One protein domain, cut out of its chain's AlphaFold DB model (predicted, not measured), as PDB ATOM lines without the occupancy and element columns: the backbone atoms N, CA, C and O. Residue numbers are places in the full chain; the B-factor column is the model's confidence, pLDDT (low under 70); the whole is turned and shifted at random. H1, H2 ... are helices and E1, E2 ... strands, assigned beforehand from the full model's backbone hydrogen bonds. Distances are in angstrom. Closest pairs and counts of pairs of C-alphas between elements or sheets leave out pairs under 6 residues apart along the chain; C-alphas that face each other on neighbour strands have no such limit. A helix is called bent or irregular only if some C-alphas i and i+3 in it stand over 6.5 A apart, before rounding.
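This is residues 20 to 80 of the 110 residues of an uncharacterized protein of Deltaproteobacteria bacterium (UniProt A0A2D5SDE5). What shape does the backbone make? It is a long, thin model: a bent two-stranded ribbon of E1 and E4 turns a corner at one end into the hairpin of E2 and E3, while from the other end of E4 a long stretch without a named element runs out to the short helix H1, and the tail after H1 folds back. What is it built of? The printed part has 61 residues, with four named strands and one named helix in the order E1 E2 E3 E4 H1; its class is mostly strand, under half of the residues are in named elements, and its two sheets, E1 - E4 and E2 - E3, are each antiparallel. How large is it? It is extended, with a radius of gyration of the C-alphas of 20.7 A, and spans 56 by 26 by 23 A.

Which strands make the larger sheet? E1, residues 20 to 26, and E4, residues 48 to 55, are antiparallel neighbours at 145 degrees, and E4 bends by 53 degrees at residue 52. Among C-alphas that face each other, Asp 24 and Ser 50 are 4.1 A apart; N 21 and O 53, 2.9 A, and N 53 and O 21, 2.8 A, are within hydrogen-bond range. What forms the other sheet? E2, residues 35 to 38, and E3, residues 41 to 44, form a hairpin, antiparallel at 164 degrees. The C-alphas of Val 37 and Glu 42 face each other at 4.4 A, and N 43 and O 36, 2.8 A, are within hydrogen-bond range. What stays apart? E1 is apart from E2 and E3, E4 is apart from E2 and E3, and H1, residues 67 to 70, is apart from E1, E2 and E3. H1 is too short for any O i to N i+4 pair, and its one O i to N i+3 pair is not within range.

Where do the longer strands lie? E1 runs 18.9 A from C-alpha 20 at (123.370, 205.339, 88.485), and E4 runs 19.6 A to C-alpha 55 at (128.827, 202.747, 89.218). And the shorter elements? E2 measures 10.2 A, E3 10.1 A and H1 5.4 A, with H1 ending at C-alpha 70 at (149.406, 220.501, 86.719).

How far does it reach? The two C-alphas farthest apart, those of Pro 39 and Gly 71, are 57.7 A apart; residues 37 to 42 and 67 to 72 stand free. How is it linked? The printed part has no cut; E2 to E3 and E3 to E4 are tight links, E1 to E2 is short, and E4 to H1 is long, with 11 residues. Where is confidence low? The mean pLDDT of the printed part is 81.2, and residues 58, 61, 63, 65 and 75 to 80 are under 70.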
ATOM      1  N   ILE A  20     124.361 206.413  88.506       85.94
ATOM      2  CA  ILE A  20     123.370 205.339  88.485       85.94
ATOM      3  C   ILE A  20     123.456 204.709  87.093       85.94
ATOM      4  O   ILE A  20     123.340 205.410  86.088       85.94
ATOM      5  N   GLY A  21     123.691 203.403  87.043       81.12
ATOM      6  CA  GLY A  21     123.377 202.560  85.892       81.12
ATOM      7  C   GLY A  21     122.306 201.552  86.298       81.12
ATOM      8  O   GLY A  21     122.053 201.388  87.487       81.12
ATOM      9  N   SER A  22     121.705 200.852  85.342       87.31
ATOM     10  CA  SER A  22     120.815 199.725  85.645       87.31
ATOM     11  C   SER A  22     121.505 198.412  85.281       87.31
ATOM     12  O   SER A  22     122.208 198.344  84.271       87.31
ATOM     13  N   LEU A  23     121.347 197.385  86.118       88.25
ATOM     14  CA  LEU A  23     121.929 196.060  85.912       88.25
ATOM     15  C   LEU A  23     120.916 194.970  86.271       88.25
ATOM     16  O   LEU A  23     120.279 195.025  87.323       88.25
ATOM     17  N   ASP A  24     120.800 193.957  85.415       88.25
ATOM     18  CA  ASP A  24     119.887 192.836  85.630       88.25
ATOM     19  C   ASP A  24     120.474 191.805  86.599       88.25
ATOM     20  O   ASP A  24     121.499 191.170  86.337       88.25
ATOM     21  N   TYR A  25     119.775 191.584  87.711       85.44
ATOM     22  CA  TYR A  25     120.098 190.553  88.692       85.44
ATOM     23  C   TYR A  25     119.100 189.401  88.621       85.44
ATOM     24  O   TYR A  25     117.916 189.591  88.348       85.44
ATOM     25  N   ILE A  26     119.564 188.190  88.935       89.25
ATOM     26  CA  ILE A  26     118.676 187.040  89.138       89.25
ATOM     27  C   ILE A  26     117.800 187.325  90.367       89.25
ATOM     28  O   ILE A  26     118.313 187.644  91.446       89.25
ATOM     29  N   LYS A  27     116.478 187.195  90.218       87.12
ATOM     30  CA  LYS A  27     115.526 187.380  91.317       87.12
ATOM     31  C   LYS A  27     115.791 186.361  92.432       87.12
ATOM     32  O   LYS A  27     115.960 185.183  92.123       87.12
ATOM     33  N   PRO A  28     115.697 186.733  93.726       83.88
ATOM     34  CA  PRO A  28     115.915 185.800  94.841       83.88
ATOM     35  C   PRO A  28     115.002 184.560  94.840       83.88
ATOM     36  O   PRO A  28     115.355 183.531  95.412       83.88
ATOM     37  N   ILE A  29     113.837 184.633  94.182       84.81
ATOM     38  CA  ILE A  29     112.929 183.491  93.992       84.81
ATOM     39  C   ILE A  29     113.535 182.397  93.090       84.81
ATOM     40  O   ILE A  29     113.254 181.209  93.261       84.81
ATOM     41  N   SER A  30     114.412 182.776  92.158       85.12
ATOM     42  CA  SER A  30     115.093 181.882  91.225       85.12
ATOM     43  C   SER A  30     116.399 181.363  91.830       85.12
ATOM     44  O   SER A  30     117.485 181.843  91.521       85.12
ATOM     45  N   LYS A  31     116.286 180.329  92.674       79.25
ATOM     46  CA  LYS A  31     117.420 179.675  93.367       79.25
ATOM     47  C   LYS A  31     118.539 179.178  92.443       79.25
ATOM     48  O   LYS A  31     119.673 179.034  92.885       79.25
ATOM     49  N   LEU A  32     118.209 178.860  91.195       82.25
ATOM     50  CA  LEU A  32     119.149 178.440  90.165       82.25
ATOM     51  C   LEU A  32     118.677 178.993  88.822       82.25
ATOM     52  O   LEU A  32     117.513 178.824  88.455       82.25
ATOM     53  N   ASN A  33     119.592 179.604  88.077       88.00
ATOM     54  CA  ASN A  33     119.365 179.959  86.686       88.00
ATOM     55  C   ASN A  33     120.079 178.954  85.775       88.00
ATOM     56  O   ASN A  33     121.262 178.673  85.966       88.00
ATOM     57  N   ARG A  34     119.360 178.426  84.786       90.44
ATOM     58  CA  ARG A  34     119.898 177.622  83.688       90.44
ATOM     59  C   ARG A  34     119.542 178.325  82.386       90.44
ATOM     60  O   ARG A  34     118.381 178.678  82.188       90.44
ATOM     61  N   ARG A  35     120.530 178.510  81.512       91.31
ATOM     62  CA  ARG A  35     120.329 179.039  80.163       91.31
ATOM     63  C   ARG A  35     120.287 177.882  79.174       91.31
ATOM     64  O   ARG A  35     121.238 177.110  79.092       91.31
ATOM     65  N   TYR A  36     119.190 177.783  78.439       91.81
ATOM     66  CA  TYR A  36     119.009 176.875  77.314       91.81
ATOM     67  C   TYR A  36     118.991 177.702  76.029       91.81
ATOM     68  O   TYR A  36     118.419 178.790  76.007       91.81
ATOM     69  N   VAL A  37     119.621 177.208  74.967       92.94
ATOM     70  CA  VAL A  37     119.730 177.917  73.685       92.94
ATOM     71  C   VAL A  37     119.339 176.958  72.565       92.94
ATOM     72  O   VAL A  37     119.762 175.802  72.568       92.94
ATOM     73  N   GLY A  38     118.519 177.434  71.632       89.38
ATOM     74  CA  GLY A  38     118.062 176.696  70.459       89.38
ATOM     75  C   GLY A  38     117.928 177.606  69.232       89.38
ATOM     76  O   GLY A  38     118.219 178.803  69.315       89.38
ATOM     77  N   PRO A  39     117.504 177.067  68.076       83.12
ATOM     78  CA  PRO A  39     117.414 177.832  66.834       83.12
ATOM     79  C   PRO A  39     116.476 179.040  66.976       83.12
ATOM     80  O   PRO A  39     115.270 178.884  67.139       83.12
ATOM     81  N   GLY A  40     117.046 180.247  66.935       92.44
ATOM     82  CA  GLY A  40     116.307 181.510  67.040       92.44
ATOM     83  C   GLY A  40     115.837 181.911  68.446       92.44
ATOM     84  O   GLY A  40     115.163 182.931  68.558       92.44
ATOM     85  N   ALA A  41     116.171 181.168  69.511       82.19
ATOM     86  CA  ALA A  41     115.696 181.478  70.864       82.19
ATOM     87  C   ALA A  41     116.674 181.070  71.982       82.19
ATOM     88  O   ALA A  41     117.192 179.952  71.999       82.19
ATOM     89  N   GLU A  42     116.852 181.948  72.975       86.75
ATOM     90  CA  GLU A  42     117.419 181.595  74.279       86.75
ATOM     91  C   GLU A  42     116.353 181.670  75.383       86.75
ATOM     92  O   GLU A  42     115.557 182.604  75.450       86.75
ATOM     93  N   PHE A  43     116.347 180.672  76.267       86.88
ATOM     94  CA  PHE A  43     115.414 180.549  77.382       86.88
ATOM     95  C   PHE A  43     116.195 180.430  78.693       86.88
ATOM     96  O   PHE A  43     116.914 179.456  78.928       86.88
ATOM     97  N   ASN A  44     116.044 181.420  79.572       89.75
ATOM     98  CA  ASN A  44     116.577 181.382  80.933       89.75
ATOM     99  C   ASN A  44     115.490 180.876  81.894       89.75
ATOM    100  O   ASN A  44     114.378 181.398  81.893       89.75
ATOM    101  N   THR A  45     115.799 179.890  82.741       89.44
ATOM    102  CA  THR A  45     114.860 179.434  83.789       89.44
ATOM    103  C   THR A  45     114.807 180.381  84.984       89.44
ATOM    104  O   THR A  45     113.858 180.347  85.766       89.44
ATOM    105  N   GLY A  46     115.855 181.183  85.175       89.38
ATOM    106  CA  GLY A  46     115.899 182.231  86.179       89.38
ATOM    107  C   GLY A  46     115.124 183.455  85.710       89.38
ATOM    108  O   GLY A  46     115.333 183.945  84.603       89.38
ATOM    109  N   GLN A  47     114.261 183.972  86.577       89.38
ATOM    110  CA  GLN A  47     113.671 185.288  86.393       89.38
ATOM    111  C   GLN A  47     114.711 186.344  86.764       89.38
ATOM    112  O   GLN A  47     115.401 186.209  87.778       89.38
ATOM    113  N   TYR A  48     114.786 187.405  85.971       90.25
ATOM    114  CA  TYR A  48     115.656 188.548  86.217       90.25
ATOM    115  C   TYR A  48     114.840 189.778  86.624       90.25
ATOM    116  O   TYR A  48     113.640 189.866  86.350       90.25
ATOM    117  N   GLU A  49     115.494 190.719  87.293       90.06
ATOM    118  CA  GLU A  49     115.007 192.081  87.501       90.06
ATOM    119  C   GLU A  49     116.145 193.081  87.338       90.06
ATOM    120  O   GLU A  49     117.224 192.912  87.913       90.06
ATOM    121  N   SER A  50     115.873 194.138  86.581       90.62
ATOM    122  CA  SER A  50     116.727 195.315  86.512       90.62
ATOM    123  C   SER A  50     116.738 196.001  87.872       90.62
ATOM    124  O   SER A  50     115.688 196.217  88.487       90.62
ATOM    125  N   ARG A  51     117.931 196.325  88.359       86.50
ATOM    126  CA  ARG A  51     118.132 197.108  89.576       86.50
ATOM    127  C   ARG A  51     119.108 198.227  89.292       86.50
ATOM    128  O   ARG A  51     120.140 198.015  88.657       86.50
ATOM    129  N   ASP A  52     118.815 199.385  89.852       87.19
ATOM    130  CA  ASP A  52     119.734 200.507  89.810       87.19
ATOM    131  C   ASP A  52     120.961 200.225  90.684       87.19
ATOM    132  O   ASP A  52     120.865 199.825  91.848       87.19
ATOM    133  N   VAL A  53     122.136 200.417  90.090       84.75
ATOM    134  CA  VAL A  53     123.451 200.190  90.682       84.75
ATOM    135  C   VAL A  53     124.277 201.466  90.640       84.75
ATOM    136  O   VAL A  53     124.308 202.192  89.647       84.75
ATOM    137  N   THR A  54     125.004 201.730  91.722       85.69
ATOM    138  CA  THR A  54     125.981 202.818  91.770       85.69
ATOM    139  C   THR A  54     127.278 202.370  91.099       85.69
ATOM    140  O   THR A  54     128.063 201.618  91.683       85.69
ATOM    141  N   ILE A  55     127.529 202.856  89.885       83.06
ATOM    142  CA  ILE A  55     128.827 202.747  89.218       83.06
ATOM    143  C   ILE A  55     129.787 203.716  89.914       83.06
ATOM    144  O   ILE A  55     129.547 204.926  89.934       83.06
ATOM    145  N   ARG A  56     130.861 203.176  90.497       78.88
ATOM    146  CA  ARG A  56     131.909 203.939  91.187       78.88
ATOM    147  C   ARG A  56     132.943 204.467  90.189       78.88
ATOM    148  O   ARG A  56     133.401 203.715  89.336       78.88
ATOM    149  N   ASP A  57     133.292 205.743  90.326       74.69
ATOM    150  CA  ASP A  57     134.187 206.525  89.461       74.69
ATOM    151  C   ASP A  57     133.867 206.499  87.948       74.69
ATOM    152  O   ASP A  57     134.610 205.979  87.117       74.69
ATOM    153  N   GLY A  58     132.789 207.189  87.561       66.75
ATOM    154  CA  GLY A  58     132.503 207.599  86.175       66.75
ATOM    155  C   GLY A  58     133.211 208.897  85.728       66.75
ATOM    156  O   GLY A  58     132.690 209.630  84.891       66.75
ATOM    157  N   ARG A  59     134.372 209.219  86.317       74.31
ATOM    158  CA  ARG A  59     135.441 210.153  85.884       74.31
ATOM    159  C   ARG A  59     135.141 211.566  85.323       74.31
ATOM    160  O   ARG A  59     136.093 212.218  84.910       74.31
ATOM    161  N   GLN A  60     133.940 212.130  85.453       72.19
ATOM    162  CA  GLN A  60     133.475 213.458  84.954       72.19
ATOM    163  C   GLN A  60     134.353 214.748  85.012       72.19
ATOM    164  O   GLN A  60     133.916 215.769  84.493       72.19
ATOM    165  N   VAL A  61     135.543 214.772  85.621       68.25
ATOM    166  CA  VAL A  61     136.468 215.937  85.601       68.25
ATOM    167  C   VAL A  61     137.912 215.516  85.302       68.25
ATOM    168  O   VAL A  61     138.870 216.014  85.893       68.25
ATOM    169  N   GLN A  62     138.062 214.547  84.401       73.25
ATOM    170  CA  GLN A  62     139.344 214.034  83.914       73.25
ATOM    171  C   GLN A  62     140.220 215.140  83.284       73.25
ATOM    172  O   GLN A  62     141.443 215.116  83.405       73.25
ATOM    173  N   ASP A  63     139.593 216.164  82.709       68.62
ATOM    174  CA  ASP A  63     140.192 217.112  81.751       68.62
ATOM    175  C   ASP A  63     140.953 218.283  82.402       68.62
ATOM    176  O   ASP A  63     141.491 219.171  81.728       68.62
ATOM    177  N   LYS A  64     141.003 218.307  83.739       73.62
ATOM    178  CA  LYS A  64     141.820 219.262  84.503       73.62
ATOM    179  C   LYS A  64     143.270 218.792  84.671       73.62
ATOM    180  O   LYS A  64     144.130 219.629  84.932       73.62
ATOM    181  N   PHE A  65     143.545 217.500  84.478       69.56
ATOM    182  CA  PHE A  65     144.874 216.902  84.626       69.56
ATOM    183  C   PHE A  65     145.644 216.937  83.303       69.56
ATOM    184  O   PHE A  65     145.560 216.011  82.497       69.56
ATOM    185  N   ALA A  66     146.403 218.008  83.087       75.50
ATOM    186  CA  ALA A  66     147.219 218.204  81.894       75.50
ATOM    187  C   ALA A  66     148.604 218.731  82.280       75.50
ATOM    188  O   ALA A  66     148.717 219.582  83.161       75.50
ATOM    189  N   ILE A  67     149.658 218.284  81.588       82.06
ATOM    190  CA  ILE A  67     151.058 218.621  81.913       82.06
ATOM    191  C   ILE A  67     151.279 220.140  82.022       82.06
ATOM    192  O   ILE A  67     151.980 220.600  82.914       82.06
ATOM    193  N   ASN A  68     150.622 220.942  81.182       80.69
ATOM    194  CA  ASN A  68     150.729 222.403  81.214       80.69
ATOM    195  C   ASN A  68     149.953 223.086  82.361       80.69
ATOM    196  O   ASN A  68     150.265 224.223  82.695       80.69
ATOM    197  N   LYS A  69     148.944 222.429  82.946       79.62
ATOM    198  CA  LYS A  69     148.131 222.963  84.057       79.62
ATOM    199  C   LYS A  69     148.587 222.455  85.423       79.62
ATOM    200  O   LYS A  69     148.443 223.163  86.412       79.62
ATOM    201  N   THR A  70     149.098 221.226  85.476       76.88
ATOM    202  CA  THR A  70     149.406 220.501  86.719       76.88
ATOM    203  C   THR A  70     150.807 219.885  86.749       76.88
ATOM    204  O   THR A  70     151.161 219.267  87.742       76.88
ATOM    205  N   GLY A  71     151.617 219.997  85.690       78.75
ATOM    206  CA  GLY A  71     152.924 219.323  85.571       78.75
ATOM    207  C   GLY A  71     152.828 217.833  85.214       78.75
ATOM    208  O   GLY A  71     153.750 217.269  84.634       78.75
ATOM    209  N   PHE A  72     151.685 217.204  85.489       77.12
ATOM    210  CA  PHE A  72     151.375 215.807  85.192       77.12
ATOM    211  C   PHE A  72     149.962 215.659  84.604       77.12
ATOM    212  O   PHE A  72     149.123 216.557  84.722       77.12
ATOM    213  N   PHE A  73     149.701 214.511  83.980       77.44
ATOM    214  CA  PHE A  73     148.402 214.118  83.431       77.44
ATOM    215  C   PHE A  73     147.990 212.748  83.975       77.44
ATOM    216  O   PHE A  73     148.840 211.967  84.406       77.44
ATOM    217  N   LEU A  74     146.691 212.441  83.949       72.00
ATOM    218  CA  LEU A  74     146.219 211.096  84.275       72.00
ATOM    219  C   LEU A  74     146.575 210.159  83.109       72.00
ATOM    220  O   LEU A  74     145.884 210.130  82.092       72.00
ATOM    221  N   ALA A  75     147.672 209.415  83.242       69.81
ATOM    222  CA  ALA A  75     148.037 208.395  82.269       69.81
ATOM    223  C   ALA A  75     147.012 207.250  82.308       69.81
ATOM    224  O   ALA A  75     146.807 206.622  83.347       69.81
ATOM    225  N   SER A  76     146.377 206.965  81.168       65.69
ATOM    226  CA  SER A  76     145.556 205.763  80.995       65.69
ATOM    227  C   SER A  76     146.456 204.528  81.021       65.69
ATOM    228  O   SER A  76     146.982 204.119  79.991       65.69
ATOM    229  N   HIS A  77     146.639 203.952  82.206       65.19
ATOM    230  CA  HIS A  77     147.407 202.732  82.422       65.19
ATOM    231  C   HIS A  77     146.477 201.583  82.821       65.19
ATOM    232  O   HIS A  77     145.573 201.766  83.637       65.19
ATOM    233  N   ASN A  78     146.700 200.398  82.252       60.94
ATOM    234  CA  ASN A  78     145.898 199.218  82.554       60.94
ATOM    235  C   ASN A  78     146.486 198.446  83.745       60.94
ATOM    236  O   ASN A  78     147.700 198.303  83.857       60.94
ATOM    237  N   SER A  79     145.635 197.936  84.631       62.34
ATOM    238  CA  SER A  79     146.063 196.998  85.672       62.34
ATOM    239  C   SER A  79     146.111 195.590  85.083       62.34
ATOM    240  O   SER A  79     145.119 195.142  84.513       62.34
ATOM    241  N   GLU A  80     147.213 194.860  85.266       69.38
ATOM    242  CA  GLU A  80     147.243 193.419  84.960       69.38
ATOM    243  C   GLU A  80     146.491 192.577  86.010       69.38
ATOM    244  O   GLU A  80     146.134 191.429  85.754       69.38
TER     245      GLU A  80